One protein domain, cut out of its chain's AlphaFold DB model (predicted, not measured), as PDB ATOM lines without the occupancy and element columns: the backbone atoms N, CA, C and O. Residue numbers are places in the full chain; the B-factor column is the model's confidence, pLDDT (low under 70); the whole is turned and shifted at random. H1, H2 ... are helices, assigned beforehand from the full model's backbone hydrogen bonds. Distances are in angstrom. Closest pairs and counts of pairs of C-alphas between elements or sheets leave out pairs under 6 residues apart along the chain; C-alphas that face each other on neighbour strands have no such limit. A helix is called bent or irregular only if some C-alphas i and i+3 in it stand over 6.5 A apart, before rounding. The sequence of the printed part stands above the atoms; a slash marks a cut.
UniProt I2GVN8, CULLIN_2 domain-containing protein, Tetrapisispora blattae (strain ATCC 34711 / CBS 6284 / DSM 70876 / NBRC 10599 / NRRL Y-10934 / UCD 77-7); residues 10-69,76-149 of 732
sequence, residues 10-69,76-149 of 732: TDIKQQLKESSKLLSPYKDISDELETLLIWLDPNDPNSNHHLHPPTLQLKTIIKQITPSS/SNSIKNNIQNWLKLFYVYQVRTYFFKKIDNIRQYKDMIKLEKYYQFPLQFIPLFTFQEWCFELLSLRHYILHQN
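Overview. This is residues 10 to 69 and 76 to 149 of the 732 residues of the protein "CULLIN_2 domain-containing protein" of Tetrapisispora blattae (strain ATCC 34711 / CBS 6284 / DSM 70876 / NBRC 10599 / NRRL Y-10934 / UCD 77-7) (UniProt I2GVN8). One long helix, H4, runs along most of the length of an elongated body: H1, H2 and H3 gather round its first half, and H5 and H6 run alongside its later part, near it but with few contacts. H1 and H2 form a helical hairpin, and H3 crosses H2. The printed part has 134 residues with six named helices, H1 to H6 in chain order, and no named strand; the class is all helix. It is compact, with a radius of gyration of the C-alphas of 15.7 A, and spans 50 by 28 by 28 A.

Arrangement. H1, residues 10 to 21, touches H2, residues 29 to 40, with residues 17 to 21 alone; they form a hairpin at a steep tilt of 44 degrees, opposite ways, and their closest C-alphas, of Lys 17 and Ser 30, are 6.2 A apart. H3, residues 56 to 65, touches residues 32 to 36 of H2, only just about perpendicular at 71 degrees; the closest C-alphas, of Leu 36 and Leu 58, are 6.5 A apart. H4, residues 77 to 105, touches H1 with residues 79 to 90 alone, at a shallow tilt of 29 degrees, opposite ways; the closest C-alphas, of Leu 16 and Ile 83, are 6.3 A apart. H3 and H4 only just touch, with 3 pairs of C-alphas within 8 A, the closest those of Ile 65 and Lys 80 at 5.8 A. H5, residues 109 to 120, is close to H4 but not clearly touching, with the closest C-alphas, of Val 95 and Tyr 119, 7.1 A apart. H6, residues 131 to 148, is close to H4 but not clearly touching, with the closest C-alphas, of Ile 103 and Ile 145, 7.8 A apart. H1 and H6 are apart, and so are H3 and H5. In H1, H2, H3, H5 and H6 each O i to N i+4 pair is within hydrogen-bond range; in H4, 23 of 25 are.

Along the chain. H1 begins at C-alpha 10, (27.020, -15.371, -3.141). H4 is 41.6 A long from C-alpha 77 at (40.193, -35.280, -8.715) to C-alpha 105; it has a kink of 25 degrees near residue 99 and is irregular, C-alphas 101 and 104 being 7.6 A apart. H6 is 26.2 A long and ends at C-alpha 148, (31.003, 0.904, -26.595). H1, H2, H3 and H5 measure 16.6, 16.1, 14.6 and 16.8 A.

Size, cuts and confidence. The two C-alphas farthest apart, of Tyr 26 and Asn 149, are 50.8 A apart. Residues 70 to 75 are not printed, and C-alphas 69 and 76 are 12.5 A apart across this cut, in the link from H3 to H4. The link from H2 to H3, residues 41 to 55, is long; that from H4 to H5 is tight. The mean pLDDT of the printed part is 73.2; 42 residues are under 70, among them 17 to 33, 64 to 69 and 76 to 80.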
ATOM      1  N   THR A  10      27.402 -14.622  -4.342       66.25
ATOM      2  CA  THR A  10      27.020 -15.371  -3.141       66.25
ATOM      3  C   THR A  10      26.799 -16.851  -3.432       66.25
ATOM      4  O   THR A  10      27.321 -17.675  -2.684       66.25
ATOM      5  N   ASP A  11      26.163 -17.198  -4.553       67.94
ATOM      6  CA  ASP A  11      25.944 -18.593  -4.960       67.94
ATOM      7  C   ASP A  11      27.269 -19.282  -5.314       67.94
ATOM      8  O   ASP A  11      27.528 -20.406  -4.887       67.94
ATOM      9  N   ILE A  12      28.166 -18.580  -6.018       71.06
ATOM     10  CA  ILE A  12      29.502 -19.090  -6.373       71.06
ATOM     11  C   ILE A  12      30.347 -19.328  -5.112       71.06
ATOM     12  O   ILE A  12      30.969 -20.382  -4.967       71.06
ATOM     13  N   LYS A  13      30.360 -18.373  -4.170       68.94
ATOM     14  CA  LYS A  13      31.074 -18.516  -2.889       68.94
ATOM     15  C   LYS A  13      30.485 -19.637  -2.029       68.94
ATOM     16  O   LYS A  13      31.240 -20.348  -1.368       68.94
ATOM     17  N   GLN A  14      29.165 -19.821  -2.045       69.94
ATOM     18  CA  GLN A  14      28.501 -20.898  -1.317       69.94
ATOM     19  C   GLN A  14      28.859 -22.274  -1.899       69.94
ATOM     20  O   GLN A  14      29.263 -23.161  -1.150       69.94
ATOM     21  N   GLN A  15      28.833 -22.425  -3.225       69.88
ATOM     22  CA  GLN A  15      29.229 -23.659  -3.911       69.88
ATOM     23  C   GLN A  15      30.729 -23.977  -3.753       69.88
ATOM     24  O   GLN A  15      31.111 -25.143  -3.610       69.88
ATOM     25  N   LEU A  16      31.599 -22.961  -3.682       70.19
ATOM     26  CA  LEU A  16      33.017 -23.127  -3.322       70.19
ATOM     27  C   LEU A  16      33.190 -23.642  -1.888       70.19
ATOM     28  O   LEU A  16      33.958 -24.576  -1.653       70.19
ATOM     29  N   LYS A  17      32.443 -23.088  -0.926       69.38
ATOM     30  CA  LYS A  17      32.463 -23.560   0.467       69.38
ATOM     31  C   LYS A  17      31.940 -24.991   0.586       69.38
ATOM     32  O   LYS A  17      32.554 -25.800   1.273       69.38
ATOM     33  N   GLU A  18      30.860 -25.332  -0.109       66.81
ATOM     34  CA  GLU A  18      30.288 -26.686  -0.117       66.81
ATOM     35  C   GLU A  18      31.238 -27.714  -0.756       66.81
ATOM     36  O   GLU A  18      31.489 -28.767  -0.169       66.81
ATOM     37  N   SER A  19      31.851 -27.386  -1.898       64.06
ATOM     38  CA  SER A  19      32.833 -28.257  -2.563       64.06
ATOM     39  C   SER A  19      34.151 -28.398  -1.792       64.06
ATOM     40  O   SER A  19      34.750 -29.474  -1.803       64.06
ATOM     41  N   SER A  20      34.574 -27.371  -1.049       63.34
ATOM     42  CA  SER A  20      35.768 -27.436  -0.192       63.34
ATOM     43  C   SER A  20      35.608 -28.338   1.034       63.34
ATOM     44  O   SER A  20      36.527 -29.083   1.376       63.34
ATOM     45  N   LYS A  21      34.415 -28.350   1.649       64.94
ATOM     46  CA  LYS A  21      34.074 -29.234   2.778       64.94
ATOM     47  C   LYS A  21      34.115 -30.714   2.389       64.94
ATOM     48  O   LYS A  21      34.392 -31.564   3.229       64.94
ATOM     49  N   LEU A  22      33.880 -31.016   1.110       60.03
ATOM     50  CA  LEU A  22      33.967 -32.369   0.552       60.03
ATOM     51  C   LEU A  22      35.418 -32.828   0.306       60.03
ATOM     52  O   LEU A  22      35.650 -34.028   0.175       60.03
ATOM     53  N   LEU A  23      36.394 -31.909   0.251       59.47
ATOM     54  CA  LEU A  23      37.801 -32.215  -0.035       59.47
ATOM     55  C   LEU A  23      38.590 -32.640   1.218       59.47
ATOM     56  O   LEU A  23      39.494 -33.469   1.119       59.47
ATOM     57  N   SER A  24      38.253 -32.109   2.400       53.75
ATOM     58  CA  SER A  24      38.782 -32.615   3.672       53.75
ATOM     59  C   SER A  24      37.785 -32.402   4.824       53.75
ATOM     60  O   SER A  24      37.478 -31.258   5.150       53.75
ATOM     61  N   PRO A  25      37.315 -33.470   5.491       50.22
ATOM     62  CA  PRO A  25      36.439 -33.343   6.657       50.22
ATOM     63  C   PRO A  25      37.170 -32.973   7.968       50.22
ATOM     64  O   PRO A  25      36.517 -32.877   9.000       50.22
ATOM     65  N   TYR A  26      38.501 -32.775   7.957       43.38
ATOM     66  CA  TYR A  26      39.324 -32.634   9.178       43.38
ATOM     67  C   TYR A  26      40.240 -31.391   9.237       43.38
ATOM     68  O   TYR A  26      40.969 -31.228  10.214       43.38
ATOM     69  N   LYS A  27      40.225 -30.509   8.230       53.22
ATOM     70  CA  LYS A  27      40.911 -29.204   8.262       53.22
ATOM     71  C   LYS A  27      40.003 -28.124   7.684       53.22
ATOM     72  O   LYS A  27      39.396 -28.351   6.637       53.22
ATOM     73  N   ASP A  28      39.964 -26.961   8.333       53.72
ATOM     74  CA  ASP A  28      39.269 -25.752   7.871       53.72
ATOM     75  C   ASP A  28      39.968 -25.152   6.636       53.72
ATOM     76  O   ASP A  28      40.513 -24.055   6.650       53.72
ATOM     77  N   ILE A  29      39.926 -25.881   5.517       57.56
ATOM     78  CA  ILE A  29      40.352 -25.406   4.191       57.56
ATOM     79  C   ILE A  29      39.482 -24.210   3.752       57.56
ATOM     80  O   ILE A  29      39.867 -23.459   2.866       57.56
ATOM     81  N   SER A  30      38.323 -24.001   4.389       60.09
ATOM     82  CA  SER A  30      37.434 -22.859   4.150       60.09
ATOM     83  C   SER A  30      38.120 -21.514   4.412       60.09
ATOM     84  O   SER A  30      38.028 -20.632   3.561       60.09
ATOM     85  N   ASP A  31      38.834 -21.362   5.531       63.81
ATOM     86  CA  ASP A  31      39.511 -20.103   5.882       63.81
ATOM     87  C   ASP A  31      40.718 -19.867   4.961       63.81
ATOM     88  O   ASP A  31      40.959 -18.763   4.473       63.81
ATOM     89  N   GLU A  32      41.436 -20.941   4.628       65.62
ATOM     90  CA  GLU A  32      42.546 -20.924   3.674       65.62
ATOM     91  C   GLU A  32      42.077 -20.586   2.241       65.62
ATOM     92  O   GLU A  32      42.715 -19.796   1.541       65.62
ATOM     93  N   LEU A  33      40.924 -21.101   1.807       69.31
ATOM     94  CA  LEU A  33      40.289 -20.729   0.542       69.31
ATOM     95  C   LEU A  33      39.812 -19.283   0.543       69.31
ATOM     96  O   LEU A  33      39.943 -18.621  -0.481       69.31
ATOM     97  N   GLU A  34      39.300 -18.766   1.661       72.00
ATOM     98  CA  GLU A  34      38.961 -17.347   1.772       72.00
ATOM     99  C   GLU A  34      40.200 -16.470   1.569       72.00
ATOM    100  O   GLU A  34      40.134 -15.534   0.775       72.00
ATOM    101  N   THR A  35      41.357 -16.820   2.146       74.56
ATOM    102  CA  THR A  35      42.602 -16.068   1.882       74.56
ATOM    103  C   THR A  35      43.031 -16.103   0.411       74.56
ATOM    104  O   THR A  35      43.515 -15.100  -0.117       74.56
ATOM    105  N   LEU A  36      42.811 -17.223  -0.285       75.62
ATOM    106  CA  LEU A  36      43.094 -17.354  -1.716       75.62
ATOM    107  C   LEU A  36      42.096 -16.573  -2.580       75.62
ATOM    108  O   LEU A  36      42.501 -15.940  -3.553       75.62
ATOM    109  N   LEU A  37      40.810 -16.589  -2.228       75.00
ATOM    110  CA  LEU A  37      39.769 -15.824  -2.916       75.00
ATOM    111  C   LEU A  37      39.982 -14.321  -2.758       75.00
ATOM    112  O   LEU A  37      39.762 -13.592  -3.718       75.00
ATOM    113  N   ILE A  38      40.434 -13.878  -1.584       75.94
ATOM    114  CA  ILE A  38      40.795 -12.484  -1.327       75.94
ATOM    115  C   ILE A  38      42.015 -12.097  -2.180       75.94
ATOM    116  O   ILE A  38      41.971 -11.084  -2.864       75.94
ATOM    117  N   TRP A  39      43.071 -12.921  -2.217       78.94
ATOM    118  CA  TRP A  39      44.263 -12.647  -3.038       78.94
ATOM    119  C   TRP A  39      43.972 -12.596  -4.550       78.94
ATOM    120  O   TRP A  39      44.610 -11.842  -5.291       78.94
ATOM    121  N   LEU A  40      43.011 -13.404  -5.010       76.00
ATOM    122  CA  LEU A  40      42.542 -13.440  -6.396       76.00
ATOM    123  C   LEU A  40      41.567 -12.317  -6.752       76.00
ATOM    124  O   LEU A  40      41.357 -12.088  -7.942       76.00
ATOM    125  N   ASP A  41      40.931 -11.666  -5.779       76.06
ATOM    126  CA  ASP A  41      39.919 -10.650  -6.048       76.06
ATOM    127  C   ASP A  41      40.598  -9.325  -6.425       76.06
ATOM    128  O   ASP A  41      41.216  -8.717  -5.562       76.06
ATOM    129  N   PRO A  42      40.487  -8.834  -7.676       73.00
ATOM    130  CA  PRO A  42      41.010  -7.531  -8.074       73.00
ATOM    131  C   PRO A  42      40.292  -6.334  -7.422       73.00
ATOM    132  O   PRO A  42      40.797  -5.212  -7.509       73.00
ATOM    133  N   ASN A  43      39.105  -6.522  -6.829       71.69
ATOM    134  CA  ASN A  43      38.295  -5.448  -6.252       71.69
ATOM    135  C   ASN A  43      38.624  -5.121  -4.785       71.69
ATOM    136  O   ASN A  43      38.133  -4.098  -4.298       71.69
ATOM    137  N   ASP A  44      39.390  -5.953  -4.073       71.56
ATOM    138  CA  ASP A  44      39.576  -5.810  -2.626       71.56
ATOM    139  C   ASP A  44      40.717  -4.824  -2.294       71.56
ATOM    140  O   ASP A  44      41.876  -5.084  -2.619       71.56
ATOM    141  N   PRO A  45      40.449  -3.681  -1.637       61.12
ATOM    142  CA  PRO A  45      41.479  -2.690  -1.326       61.12
ATOM    143  C   PRO A  45      42.574  -3.191  -0.369       61.12
ATOM    144  O   PRO A  45      43.655  -2.607  -0.362       61.12
ATOM    145  N   ASN A  46      42.322  -4.239   0.423       57.56
ATOM    146  CA  ASN A  46      43.222  -4.660   1.500       57.56
ATOM    147  C   ASN A  46      44.124  -5.845   1.135       57.56
ATOM    148  O   ASN A  46      45.116  -6.082   1.825       57.56
ATOM    149  N   SER A  47      43.804  -6.604   0.084       56.78
ATOM    150  CA  SER A  47      44.562  -7.812  -0.266       56.78
ATOM    151  C   SER A  47      44.443  -8.186  -1.748       56.78
ATOM    152  O   SER A  47      44.345  -9.355  -2.114       56.78
ATOM    153  N   ASN A  48      44.544  -7.191  -2.623       62.09
ATOM    154  CA  ASN A  48      44.873  -7.439  -4.020       62.09
ATOM    155  C   ASN A  48      46.282  -8.041  -4.138       62.09
ATOM    156  O   ASN A  48      47.202  -7.662  -3.412       62.09
ATOM    157  N   HIS A  49      46.507  -8.900  -5.131       69.50
ATOM    158  CA  HIS A  49      47.848  -9.399  -5.443       69.50
ATOM    159  C   HIS A  49      48.861  -8.277  -5.739       69.50
ATOM    160  O   HIS A  49      50.047  -8.505  -5.556       69.50
ATOM    161  N   HIS A  50      48.448  -7.081  -6.193       71.19
ATOM    162  CA  HIS A  50      49.325  -5.917  -6.451       71.19
ATOM    163  C   HIS A  50      50.595  -6.216  -7.281       71.19
ATOM    164  O   HIS A  50      51.586  -5.500  -7.189       71.19
ATOM    165  N   LEU A  51      50.559  -7.260  -8.120       70.44
ATOM    166  CA  LEU A  51      51.716  -7.798  -8.861       70.44
ATOM    167  C   LEU A  51      52.831  -8.389  -7.963       70.44
ATOM    168  O   LEU A  51      53.979  -8.525  -8.385       70.44
ATOM    169  N   HIS A  52      52.496  -8.787  -6.735       75.81
ATOM    170  CA  HIS A  52      53.354  -9.514  -5.805       75.81
ATOM    171  C   HIS A  52      53.063 -11.023  -5.813       75.81
ATOM    172  O   HIS A  52      51.901 -11.438  -5.856       75.81
ATOM    173  N   PRO A  53      54.106 -11.873  -5.757       74.75
ATOM    174  CA  PRO A  53      53.941 -13.322  -5.801       74.75
ATOM    175  C   PRO A  53      53.169 -13.846  -4.577       74.75
ATOM    176  O   PRO A  53      53.240 -13.247  -3.501       74.75
ATOM    177  N   PRO A  54      52.486 -14.999  -4.702       77.38
ATOM    178  CA  PRO A  54      51.744 -15.585  -3.593       77.38
ATOM    179  C   PRO A  54      52.683 -15.982  -2.447       77.38
ATOM    180  O   PRO A  54      53.807 -16.457  -2.667       77.38
ATOM    181  N   THR A  55      52.207 -15.821  -1.212       78.38
ATOM    182  CA  THR A  55      52.916 -16.230   0.009       78.38
ATOM    183  C   THR A  55      53.117 -17.751   0.057       78.38
ATOM    184  O   THR A  55      52.470 -18.512  -0.664       78.38
ATOM    185  N   LEU A  56      54.029 -18.232   0.911       69.12
ATOM    186  CA  LEU A  56      54.311 -19.672   1.039       69.12
ATOM    187  C   LEU A  56      53.062 -20.487   1.421       69.12
ATOM    188  O   LEU A  56      52.885 -21.585   0.899       69.12
ATOM    189  N   GLN A  57      52.180 -19.918   2.250       68.56
ATOM    190  CA  GLN A  57      50.890 -20.510   2.624       68.56
ATOM    191  C   GLN A  57      49.950 -20.637   1.415       68.56
ATOM    192  O   GLN A  57      49.411 -21.711   1.150       68.56
ATOM    193  N   LEU A  58      49.836 -19.591   0.594       71.00
ATOM    194  CA  LEU A  58      49.049 -19.640  -0.641       71.00
ATOM    195  C   LEU A  58      49.616 -20.656  -1.641       71.00
ATOM    196  O   LEU A  58      48.860 -21.402  -2.252       71.00
ATOM    197  N   LYS A  59      50.945 -20.782  -1.763       71.12
ATOM    198  CA  LYS A  59      51.569 -21.808  -2.623       71.12
ATOM    199  C   LYS A  59      51.265 -23.236  -2.166       71.12
ATOM    200  O   LYS A  59      51.136 -24.119  -3.014       71.12
ATOM    201  N   THR A  60      51.161 -23.487  -0.858       69.69
ATOM    202  CA  THR A  60      50.751 -24.802  -0.341       69.69
ATOM    203  C   THR A  60      49.280 -25.095  -0.617       69.69
ATOM    204  O   THR A  60      48.964 -26.217  -1.006       69.69
ATOM    205  N   ILE A  61      48.414 -24.083  -0.521       70.31
ATOM    206  CA  ILE A  61      46.979 -24.178  -0.824       70.31
ATOM    207  C   ILE A  61      46.759 -24.448  -2.321       70.31
ATOM    208  O   ILE A  61      46.047 -25.379  -2.694       70.31
ATOM    209  N   ILE A  62      47.451 -23.708  -3.194       70.31
ATOM    210  CA  ILE A  62      47.380 -23.886  -4.653       70.31
ATOM    211  C   ILE A  62      47.746 -25.324  -5.038       70.31
ATOM    212  O   ILE A  62      47.010 -25.947  -5.797       70.31
ATOM    213  N   LYS A  63      48.814 -25.892  -4.455       70.94
ATOM    214  CA  LYS A  63      49.226 -27.286  -4.704       70.94
ATOM    215  C   LYS A  63      48.191 -28.328  -4.265       70.94
ATOM    216  O   LYS A  63      48.148 -29.402  -4.856       70.94
ATOM    217  N   GLN A  64      47.396 -28.045  -3.232       67.75
ATOM    218  CA  GLN A  64      46.356 -28.960  -2.744       67.75
ATOM    219  C   GLN A  64      45.095 -28.939  -3.620       67.75
ATOM    220  O   GLN A  64      44.418 -29.961  -3.742       67.75
ATOM    221  N   ILE A  65      44.800 -27.794  -4.240       66.06
ATOM    222  CA  ILE A  65      43.609 -27.576  -5.073       66.06
ATOM    223  C   ILE A  65      43.865 -27.958  -6.539       66.06
ATOM    224  O   ILE A  65      42.943 -28.402  -7.223       66.06
ATOM    225  N   THR A  66      45.101 -27.833  -7.034       63.97
ATOM    226  CA  THR A  66      45.440 -28.243  -8.403       63.97
ATOM    227  C   THR A  66      45.362 -29.767  -8.569       63.97
ATOM    228  O   THR A  66      45.994 -30.489  -7.790       63.97
ATOM    229  N   PRO A  67      44.632 -30.284  -9.575       61.12
ATOM    230  CA  PRO A  67      44.574 -31.717  -9.849       61.12
ATOM    231  C   PRO A  67      45.957 -32.254 -10.246       61.12
ATOM    232  O   PRO A  67      46.695 -31.623 -11.003       61.12
ATOM    233  N   SER A  68      46.322 -33.431  -9.731       54.69
ATOM    234  CA  SER A  68      47.551 -34.131 -10.120       54.69
ATOM    235  C   SER A  68      47.368 -34.799 -11.486       54.69
ATOM    236  O   SER A  68      46.313 -35.374 -11.746       54.69
ATOM    237  N   SER A  69      48.400 -34.776 -12.336       50.78
ATOM    238  CA  SER A  69      48.375 -35.289 -13.720       50.78
ATOM    239  C   SER A  69      48.005 -36.775 -13.868       50.78
ATOM    240  O   SER A  69      47.633 -37.204 -14.957       50.78
ATOM    241  N   SER A  76      39.502 -37.904  -5.410       59.16
ATOM    242  CA  SER A  76      39.379 -36.472  -5.118       59.16
ATOM    243  C   SER A  76      39.520 -35.570  -6.356       59.16
ATOM    244  O   SER A  76      39.168 -34.394  -6.286       59.16
ATOM    245  N   ASN A  77      39.980 -36.088  -7.505       64.00
ATOM    246  CA  ASN A  77      40.193 -35.280  -8.715       64.00
ATOM    247  C   ASN A  77      38.895 -34.717  -9.318       64.00
ATOM    248  O   ASN A  77      38.922 -33.623  -9.874       64.00
ATOM    249  N   SER A  78      37.746 -35.394  -9.182       62.16
ATOM    250  CA  SER A  78      36.460 -34.828  -9.635       62.16
ATOM    251  C   SER A  78      36.056 -33.603  -8.804       62.16
ATOM    252  O   SER A  78      35.571 -32.613  -9.347       62.16
ATOM    253  N   ILE A  79      36.337 -33.638  -7.497       66.06
ATOM    254  CA  ILE A  79      36.080 -32.545  -6.557       66.06
ATOM    255  C   ILE A  79      37.062 -31.397  -6.816       66.06
ATOM    256  O   ILE A  79      36.631 -30.252  -6.916       66.06
ATOM    257  N   LYS A  80      38.355 -31.691  -7.020       68.62
ATOM    258  CA  LYS A  80      39.367 -30.694  -7.420       68.62
ATOM    259  C   LYS A  80      39.000 -30.011  -8.745       68.62
ATOM    260  O   LYS A  80      39.065 -28.788  -8.828       68.62
ATOM    261  N   ASN A  81      38.513 -30.762  -9.739       70.44
ATOM    262  CA  ASN A  81      38.027 -30.205 -11.009       70.44
ATOM    263  C   ASN A  81      36.786 -29.314 -10.822       70.44
ATOM    264  O   ASN A  81      36.690 -28.259 -11.447       70.44
ATOM    265  N   ASN A  82      35.854 -29.693  -9.941       72.69
ATOM    266  CA  ASN A  82      34.703 -28.851  -9.608       72.69
ATOM    267  C   ASN A  82      35.125 -27.559  -8.895       72.69
ATOM    268  O   ASN A  82      34.667 -26.487  -9.283       72.69
ATOM    269  N   ILE A  83      36.027 -27.633  -7.911       71.38
ATOM    270  CA  ILE A  83      36.584 -26.451  -7.233       71.38
ATOM    271  C   ILE A  83      37.292 -25.547  -8.249       71.38
ATOM    272  O   ILE A  83      37.081 -24.338  -8.241       71.38
ATOM    273  N   GLN A  84      38.069 -26.117  -9.174       74.06
ATOM    274  CA  GLN A  84      38.719 -25.359 -10.239       74.06
ATOM    275  C   GLN A  84      37.697 -24.670 -11.155       74.06
ATOM    276  O   GLN A  84      37.871 -23.496 -11.461       74.06
ATOM    277  N   ASN A  85      36.604 -25.335 -11.538       75.19
ATOM    278  CA  ASN A  85      35.535 -24.727 -12.340       75.19
ATOM    279  C   ASN A  85      34.834 -23.573 -11.610       75.19
ATOM    280  O   ASN A  85      34.594 -22.522 -12.205       75.19
ATOM    281  N   TRP A  86      34.552 -23.726 -10.316       74.31
ATOM    282  CA  TRP A  86      33.981 -22.648  -9.514       74.31
ATOM    283  C   TRP A  86      34.967 -21.493  -9.295       74.31
ATOM    284  O   TRP A  86      34.558 -20.334  -9.341       74.31
ATOM    285  N   LEU A  87      36.268 -21.774  -9.148       76.06
ATOM    286  CA  LEU A  87      37.323 -20.754  -9.109       76.06
ATOM    287  C   LEU A  87      37.452 -20.010 -10.445       76.06
ATOM    288  O   LEU A  87      37.624 -18.792 -10.437       76.06
ATOM    289  N   LYS A  88      37.310 -20.701 -11.588       79.56
ATOM    290  CA  LYS A  88      37.239 -20.056 -12.912       79.56
ATOM    291  C   LYS A  88      36.068 -19.071 -12.969       79.56
ATOM    292  O   LYS A  88      36.264 -17.918 -13.345       79.56
ATOM    293  N   LEU A  89      34.868 -19.510 -12.575       77.50
ATOM    294  CA  LEU A  89      33.662 -18.672 -12.573       77.50
ATOM    295  C   LEU A  89      33.797 -17.477 -11.622       77.50
ATOM    296  O   LEU A  89      33.463 -16.356 -12.004       77.50
ATOM    297  N   PHE A  90      34.340 -17.699 -10.422       81.88
ATOM    298  CA  PHE A  90      34.632 -16.642  -9.456       81.88
ATOM    299  C   PHE A  90      35.584 -15.595 -10.040       81.88
ATOM    300  O   PHE A  90      35.280 -14.404 -10.011       81.88
ATOM    301  N   TYR A  91      36.712 -16.026 -10.613       82.38
ATOM    302  CA  TYR A  91      37.717 -15.107 -11.136       82.38
ATOM    303  C   TYR A  91      37.198 -14.304 -12.335       82.38
ATOM    304  O   TYR A  91      37.349 -13.085 -12.360       82.38
ATOM    305  N   VAL A  92      36.506 -14.944 -13.286       81.50
ATOM    306  CA  VAL A  92      35.879 -14.244 -14.425       81.50
ATOM    307  C   VAL A  92      34.861 -13.208 -13.944       81.50
ATOM    308  O   VAL A  92      34.858 -12.076 -14.432       81.50
ATOM    309  N   TYR A  93      34.022 -13.550 -12.960       81.44
ATOM    310  CA  TYR A  93      33.059 -12.609 -12.385       81.44
ATOM    311  C   TYR A  93      33.758 -11.393 -11.758       81.44
ATOM    312  O   TYR A  93      33.367 -10.246 -11.991       81.44
ATOM    313  N   GLN A  94      34.828 -11.622 -10.997       81.88
ATOM    314  CA  GLN A  94      35.554 -10.546 -10.329       81.88
ATOM    315  C   GLN A  94      36.335  -9.656 -11.304       81.88
ATOM    316  O   GLN A  94      36.293  -8.431 -11.194       81.88
ATOM    317  N   VAL A  95      36.966 -10.243 -12.323       83.06
ATOM    318  CA  VAL A  95      37.637  -9.497 -13.399       83.06
ATOM    319  C   VAL A  95      36.639  -8.613 -14.147       83.06
ATOM    320  O   VAL A  95      36.902  -7.427 -14.343       83.06
ATOM    321  N   ARG A  96      35.460  -9.140 -14.505       84.50
ATOM    322  CA  ARG A  96      34.409  -8.359 -15.178       84.50
ATOM    323  C   ARG A  96      33.892  -7.215 -14.315       84.50
ATOM    324  O   ARG A  96      33.786  -6.092 -14.796       84.50
ATOM    325  N   THR A  97      33.580  -7.467 -13.045       81.19
ATOM    326  CA  THR A  97      33.085  -6.410 -12.145       81.19
ATOM    327  C   THR A  97      34.120  -5.308 -11.933       81.19
ATOM    328  O   THR A  97      33.766  -4.128 -11.951       81.19
ATOM    329  N   TYR A  98      35.398  -5.665 -11.797       82.81
ATOM    330  CA  TYR A  98      36.480  -4.692 -11.685       82.81
ATOM    331  C   TYR A  98      36.666  -3.885 -12.974       82.81
ATOM    332  O   TYR A  98      36.808  -2.662 -12.934       82.81
ATOM    333  N   PHE A  99      36.602  -4.556 -14.123       83.81
ATOM    334  CA  PHE A  99      36.675  -3.928 -15.435       83.81
ATOM    335  C   PHE A  99      35.561  -2.896 -15.645       83.81
ATOM    336  O   PHE A  99      35.852  -1.745 -15.964       83.81
ATOM    337  N   PHE A 100      34.298  -3.261 -15.396       82.44
ATOM    338  CA  PHE A 100      33.168  -2.342 -15.575       82.44
ATOM    339  C   PHE A 100      33.194  -1.163 -14.598       82.44
ATOM    340  O   PHE A 100      32.799  -0.067 -14.974       82.44
ATOM    341  N   LYS A 101      33.729  -1.334 -13.380       81.69
ATOM    342  CA  LYS A 101      33.958  -0.210 -12.452       81.69
ATOM    343  C   LYS A 101      35.027   0.768 -12.944       81.69
ATOM    344  O   LYS A 101      34.986   1.941 -12.590       81.69
ATOM    345  N   LYS A 102      36.022   0.290 -13.698       79.19
ATOM    346  CA  LYS A 102      37.170   1.090 -14.151       79.19
ATOM    347  C   LYS A 102      37.067   1.582 -15.588       79.19
ATOM    348  O   LYS A 102      37.981   2.274 -16.029       79.19
ATOM    349  N   ILE A 103      35.989   1.266 -16.299       77.44
ATOM    350  CA  ILE A 103      35.879   1.541 -17.732       77.44
ATOM    351  C   ILE A 103      36.024   3.034 -18.068       77.44
ATOM    352  O   ILE A 103      36.705   3.378 -19.032       77.44
ATOM    353  N   ASP A 104      35.508   3.916 -17.208       75.56
ATOM    354  CA  ASP A 104      35.582   5.375 -17.373       75.56
ATOM    355  C   ASP A 104      37.010   5.934 -17.206       75.56
ATOM    356  O   ASP A 104      37.339   7.020 -17.698       75.56
ATOM    357  N   ASN A 105      37.886   5.183 -16.530       78.31
ATOM    358  CA  ASN A 105      39.279   5.563 -16.299       78.31
ATOM    359  C   ASN A 105      40.206   5.141 -17.447       78.31
ATOM    360  O   ASN A 105      41.332   5.632 -17.524       78.31
ATOM    361  N   ILE A 106      39.759   4.253 -18.341       78.88
ATOM    362  CA  ILE A 106      40.564   3.760 -19.463       78.88
ATOM    363  C   ILE A 106      40.482   4.782 -20.599       78.88
ATOM    364  O   ILE A 106      39.498   4.849 -21.334       78.88
ATOM    365  N   ARG A 107      41.523   5.611 -20.731       74.81
ATOM    366  CA  ARG A 107      41.584   6.667 -21.757       74.81
ATOM    367  C   ARG A 107      42.676   6.446 -22.796       74.81
ATOM    368  O   ARG A 107      42.533   6.969 -23.898       74.81
ATOM    369  N   GLN A 108      43.736   5.716 -22.451       78.50
ATOM    370  CA  GLN A 108      44.887   5.451 -23.319       78.50
ATOM    371  C   GLN A 108      45.106   3.952 -23.523       78.50
ATOM    372  O   GLN A 108      44.776   3.140 -22.654       78.50
ATOM    373  N   TYR A 109      45.747   3.587 -24.635       80.38
ATOM    374  CA  TYR A 109      46.132   2.202 -24.922       80.38
ATOM    375  C   TYR A 109      46.980   1.581 -23.794       80.38
ATOM    376  O   TYR A 109      46.740   0.454 -23.354       80.38
ATOM    377  N   LYS A 110      47.914   2.359 -23.228       81.69
ATOM    378  CA  LYS A 110      48.786   1.922 -22.122       81.69
ATOM    379  C   LYS A 110      48.019   1.531 -20.858       81.69
ATOM    380  O   LYS A 110      48.479   0.656 -20.123       81.69
ATOM    381  N   ASP A 111      46.873   2.152 -20.589       81.75
ATOM    382  CA  ASP A 111      46.060   1.841 -19.409       81.75
ATOM    383  C   ASP A 111      45.389   0.473 -19.547       81.75
ATOM    384  O   ASP A 111      45.324  -0.287 -18.579       81.75
ATOM    385  N   MET A 112      44.984   0.120 -20.767       81.94
ATOM    386  CA  MET A 112      44.418  -1.190 -21.067       81.94
ATOM    387  C   MET A 112      45.471  -2.298 -20.950       81.94
ATOM    388  O   MET A 112      45.231  -3.290 -20.267       81.94
ATOM    389  N   ILE A 113      46.682  -2.101 -21.492       82.00
ATOM    390  CA  ILE A 113      47.778  -3.077 -21.331       82.00
ATOM    391  C   ILE A 113      48.116  -3.300 -19.850       82.00
ATOM    392  O   ILE A 113      48.378  -4.428 -19.429       82.00
ATOM    393  N   LYS A 114      48.125  -2.236 -19.035       83.94
ATOM    394  CA  LYS A 114      48.363  -2.358 -17.587       83.94
ATOM    395  C   LYS A 114      47.290  -3.214 -16.912       83.94
ATOM    396  O   LYS A 114      47.634  -4.024 -16.056       83.94
ATOM    397  N   LEU A 115      46.025  -3.059 -17.302       83.25
ATOM    398  CA  LEU A 115      44.921  -3.871 -16.784       83.25
ATOM    399  C   LEU A 115      45.015  -5.332 -17.233       83.25
ATOM    400  O   LEU A 115      44.859  -6.225 -16.406       83.25
ATOM    401  N   GLU A 116      45.347  -5.594 -18.498       84.38
ATOM    402  CA  GLU A 116      45.550  -6.965 -18.989       84.38
ATOM    403  C   GLU A 116      46.688  -7.670 -18.239       84.38
ATOM    404  O   GLU A 116      46.517  -8.793 -17.760       84.38
ATOM    405  N   LYS A 117      47.823  -6.982 -18.038       84.25
ATOM    406  CA  LYS A 117      48.946  -7.490 -17.230       84.25
ATOM    407  C   LYS A 117      48.537  -7.757 -15.784       84.25
ATOM    408  O   LYS A 117      48.966  -8.751 -15.203       84.25
ATOM    409  N   TYR A 118      47.701  -6.891 -15.214       84.81
ATOM    410  CA  TYR A 118      47.168  -7.068 -13.869       84.81
ATOM    411  C   TYR A 118      46.315  -8.340 -13.765       84.81
ATOM    412  O   TYR A 118      46.551  -9.140 -12.867       84.81
ATOM    413  N   TYR A 119      45.417  -8.596 -14.721       84.88
ATOM    414  CA  TYR A 119      44.591  -9.812 -14.726       84.88
ATOM    415  C   TYR A 119      45.367 -11.091 -15.065       84.88
ATOM    416  O   TYR A 119      44.985 -12.179 -14.636       84.88
ATOM    417  N   GLN A 120      46.442 -11.000 -15.846       83.25
ATOM    418  CA  GLN A 120      47.241 -12.169 -16.219       83.25
ATOM    419  C   GLN A 120      48.192 -12.613 -15.098       83.25
ATOM    420  O   GLN A 120      48.560 -13.785 -15.029       83.25
ATOM    421  N   PHE A 121      48.584 -11.700 -14.206       83.50
ATOM    422  CA  PHE A 121      49.586 -11.965 -13.177       83.50
ATOM    423  C   PHE A 121      49.226 -13.131 -12.227       83.50
ATOM    424  O   PHE A 121      50.057 -14.030 -12.074       83.50
ATOM    425  N   PRO A 122      48.014 -13.220 -11.640       80.06
ATOM    426  CA  PRO A 122      47.658 -14.343 -10.762       80.06
ATOM    427  C   PRO A 122      47.634 -15.698 -11.484       80.06
ATOM    428  O   PRO A 122      47.957 -16.732 -10.894       80.06
ATOM    429  N   LEU A 123      47.316 -15.692 -12.781       80.19
ATOM    430  CA  LEU A 123      47.206 -16.893 -13.613       80.19
ATOM    431  C   LEU A 123      48.559 -17.549 -13.916       80.19
ATOM    432  O   LEU A 123      48.602 -18.722 -14.275       80.19
ATOM    433  N   GLN A 124      49.672 -16.831 -13.724       77.44
ATOM    434  CA  GLN A 124      51.017 -17.417 -13.807       77.44
ATOM    435  C   GLN A 124      51.282 -18.417 -12.674       77.44
ATOM    436  O   GLN A 124      52.080 -19.339 -12.831       77.44
ATOM    437  N   PHE A 125      50.623 -18.233 -11.528       75.62
ATOM    438  CA  PHE A 125      50.807 -19.067 -10.342       75.62
ATOM    439  C   PHE A 125      49.718 -20.129 -10.194       75.62
ATOM    440  O   PHE A 125      49.968 -21.167  -9.582       75.62
ATOM    441  N   ILE A 126      48.528 -19.880 -10.749       75.44
ATOM    442  CA  ILE A 126      47.388 -20.795 -10.698       75.44
ATOM    443  C   ILE A 126      46.913 -21.059 -12.132       75.44
ATOM    444  O   ILE A 126      46.271 -20.185 -12.721       75.44
ATOM    445  N   PRO A 127      47.181 -22.248 -12.708       69.19
ATOM    446  CA  PRO A 127      46.742 -22.598 -14.056       69.19
ATOM    447  C   PRO A 127      45.234 -22.903 -14.064       69.19
ATOM    448  O   PRO A 127      44.804 -24.049 -14.173       69.19
ATOM    449  N   LEU A 128      44.411 -21.867 -13.888       70.94
ATOM    450  CA  LEU A 128      42.952 -21.975 -13.885       70.94
ATOM    451  C   LEU A 128      42.407 -22.202 -15.294       70.94
ATOM    452  O   LEU A 128      41.486 -22.990 -15.463       70.94
ATOM    453  N   PHE A 129      42.980 -21.550 -16.302       74.62
ATOM    454  CA  PHE A 129      42.469 -21.554 -17.673       74.62
ATOM    455  C   PHE A 129      43.428 -22.264 -18.621       74.62
ATOM    456  O   PHE A 129      44.646 -22.227 -18.440       74.62
ATOM    457  N   THR A 130      42.881 -22.857 -19.681       75.62
ATOM    458  CA  THR A 130      43.689 -23.132 -20.872       75.62
ATOM    459  C   THR A 130      44.059 -21.803 -21.541       75.62
ATOM    460  O   THR A 130      43.341 -20.808 -21.407       75.62
ATOM    461  N   PHE A 131      45.176 -21.762 -22.274       71.06
ATOM    462  CA  PHE A 131      45.619 -20.539 -22.960       71.06
ATOM    463  C   PHE A 131      44.509 -19.944 -23.845       71.06
ATOM    464  O   PHE A 131      44.290 -18.737 -23.838       71.06
ATOM    465  N   GLN A 132      43.750 -20.800 -24.536       75.50
ATOM    466  CA  GLN A 132      42.640 -20.391 -25.397       75.50
ATOM    467  C   GLN A 132      41.465 -19.798 -24.608       75.50
ATOM    468  O   GLN A 132      40.972 -18.738 -24.982       75.50
ATOM    469  N   GLU A 133      41.038 -20.428 -23.507       78.25
ATOM    470  CA  GLU A 133      39.922 -19.944 -22.674       78.25
ATOM    471  C   GLU A 133      40.156 -18.519 -22.162       78.25
ATOM    472  O   GLU A 133      39.271 -17.670 -22.257       78.25
ATOM    473  N   TRP A 134      41.358 -18.245 -21.650       83.00
ATOM    474  CA  TRP A 134      41.684 -16.920 -21.129       83.00
ATOM    475  C   TRP A 134      41.807 -15.869 -22.237       83.00
ATOM    476  O   TRP A 134      41.349 -14.738 -22.069       83.00
ATOM    477  N   CYS A 135      42.363 -16.247 -23.393       79.50
ATOM    478  CA  CYS A 135      42.407 -15.364 -24.556       79.50
ATOM    479  C   CYS A 135      40.997 -14.953 -24.998       79.50
ATOM    480  O   CYS A 135      40.771 -13.773 -25.244       79.50
ATOM    481  N   PHE A 136      40.031 -15.880 -25.032       80.81
ATOM    482  CA  PHE A 136      38.642 -15.544 -25.364       80.81
ATOM    483  C   PHE A 136      38.026 -14.537 -24.388       80.81
ATOM    484  O   PHE A 136      37.315 -13.627 -24.816       80.81
ATOM    485  N   GLU A 137      38.311 -14.665 -23.091       82.75
ATOM    486  CA  GLU A 137      37.809 -13.723 -22.091       82.75
ATOM    487  C   GLU A 137      38.414 -12.324 -22.288       82.75
ATOM    488  O   GLU A 137      37.673 -11.344 -22.364       82.75
ATOM    489  N   LEU A 138      39.734 -12.221 -22.475       82.94
ATOM    490  CA  LEU A 138      40.394 -10.945 -22.773       82.94
ATOM    491  C   LEU A 138      39.869 -10.317 -24.070       82.94
ATOM    492  O   LEU A 138      39.531  -9.134 -24.077       82.94
ATOM    493  N   LEU A 139      39.728 -11.100 -25.142       80.69
ATOM    494  CA  LEU A 139      39.166 -10.634 -26.411       80.69
ATOM    495  C   LEU A 139      37.744 -10.092 -26.239       80.69
ATOM    496  O   LEU A 139      37.412  -9.060 -26.818       80.69
ATOM    497  N   SER A 140      36.925 -10.723 -25.393       80.06
ATOM    498  CA  SER A 140      35.571 -10.238 -25.102       80.06
ATOM    499  C   SER A 140      35.569  -8.869 -24.405       80.06
ATOM    500  O   SER A 140      34.759  -8.005 -24.747       80.06
ATOM    501  N   LEU A 141      36.518  -8.631 -23.489       82.25
ATOM    502  CA  LEU A 141      36.692  -7.339 -22.820       82.25
ATOM    503  C   LEU A 141      37.201  -6.269 -23.794       82.25
ATOM    504  O   LEU A 141      36.691  -5.146 -23.804       82.25
ATOM    505  N   ARG A 142      38.167  -6.619 -24.652       84.81
ATOM    506  CA  ARG A 142      38.673  -5.715 -25.694       84.81
ATOM    507  C   ARG A 142      37.566  -5.316 -26.675       84.81
ATOM    508  O   ARG A 142      37.396  -4.128 -26.946       84.81
ATOM    509  N   HIS A 143      36.771  -6.285 -27.139       82.12
ATOM    510  CA  HIS A 143      35.638  -6.051 -28.041       82.12
ATOM    511  C   HIS A 143      34.607  -5.116 -27.399       82.12
ATOM    512  O   HIS A 143      34.097  -4.200 -28.041       82.12
ATOM    513  N   TYR A 144      34.322  -5.292 -26.106       83.12
ATOM    514  CA  TYR A 144      33.403  -4.415 -25.382       83.12
ATOM    515  C   TYR A 144      33.864  -2.950 -25.394       83.12
ATOM    516  O   TYR A 144      33.081  -2.066 -25.742       83.12
ATOM    517  N   ILE A 145      35.127  -2.679 -25.037       80.94
ATOM    518  CA  ILE A 145      35.649  -1.304 -24.990       80.94
ATOM    519  C   ILE A 145      35.633  -0.656 -26.373       80.94
ATOM    520  O   ILE A 145      35.192   0.486 -26.492       80.94
ATOM    521  N   LEU A 146      36.089  -1.371 -27.405       79.31
ATOM    522  CA  LEU A 146      36.219  -0.808 -28.749       79.31
ATOM    523  C   LEU A 146      34.869  -0.420 -29.371       79.31
ATOM    524  O   LEU A 146      34.787   0.604 -30.055       79.31
ATOM    525  N   HIS A 147      33.807  -1.193 -29.109       78.06
ATOM    526  CA  HIS A 147      32.466  -0.904 -29.633       78.06
ATOM    527  C   HIS A 147      31.677   0.092 -28.790       78.06
ATOM    528  O   HIS A 147      30.934   0.906 -29.342       78.06
ATOM    529  N   GLN A 148      31.806   0.043 -27.463       78.06
ATOM    530  CA  GLN A 148      31.003   0.904 -26.595       78.06
ATOM    531  C   GLN A 148      31.628   2.279 -26.364       78.06
ATOM    532  O   GLN A 148      30.911   3.281 -26.350       78.06
ATOM    533  N   ASN A 149      32.953   2.359 -26.218       79.69
ATOM    534  CA  ASN A 149      33.635   3.609 -25.908       79.69
ATOM    535  C   ASN A 149      34.223   4.256 -27.171       79.69
ATOM    536  O   ASN A 149      35.402   4.112 -27.495       79.69
TER     537      ASN A 149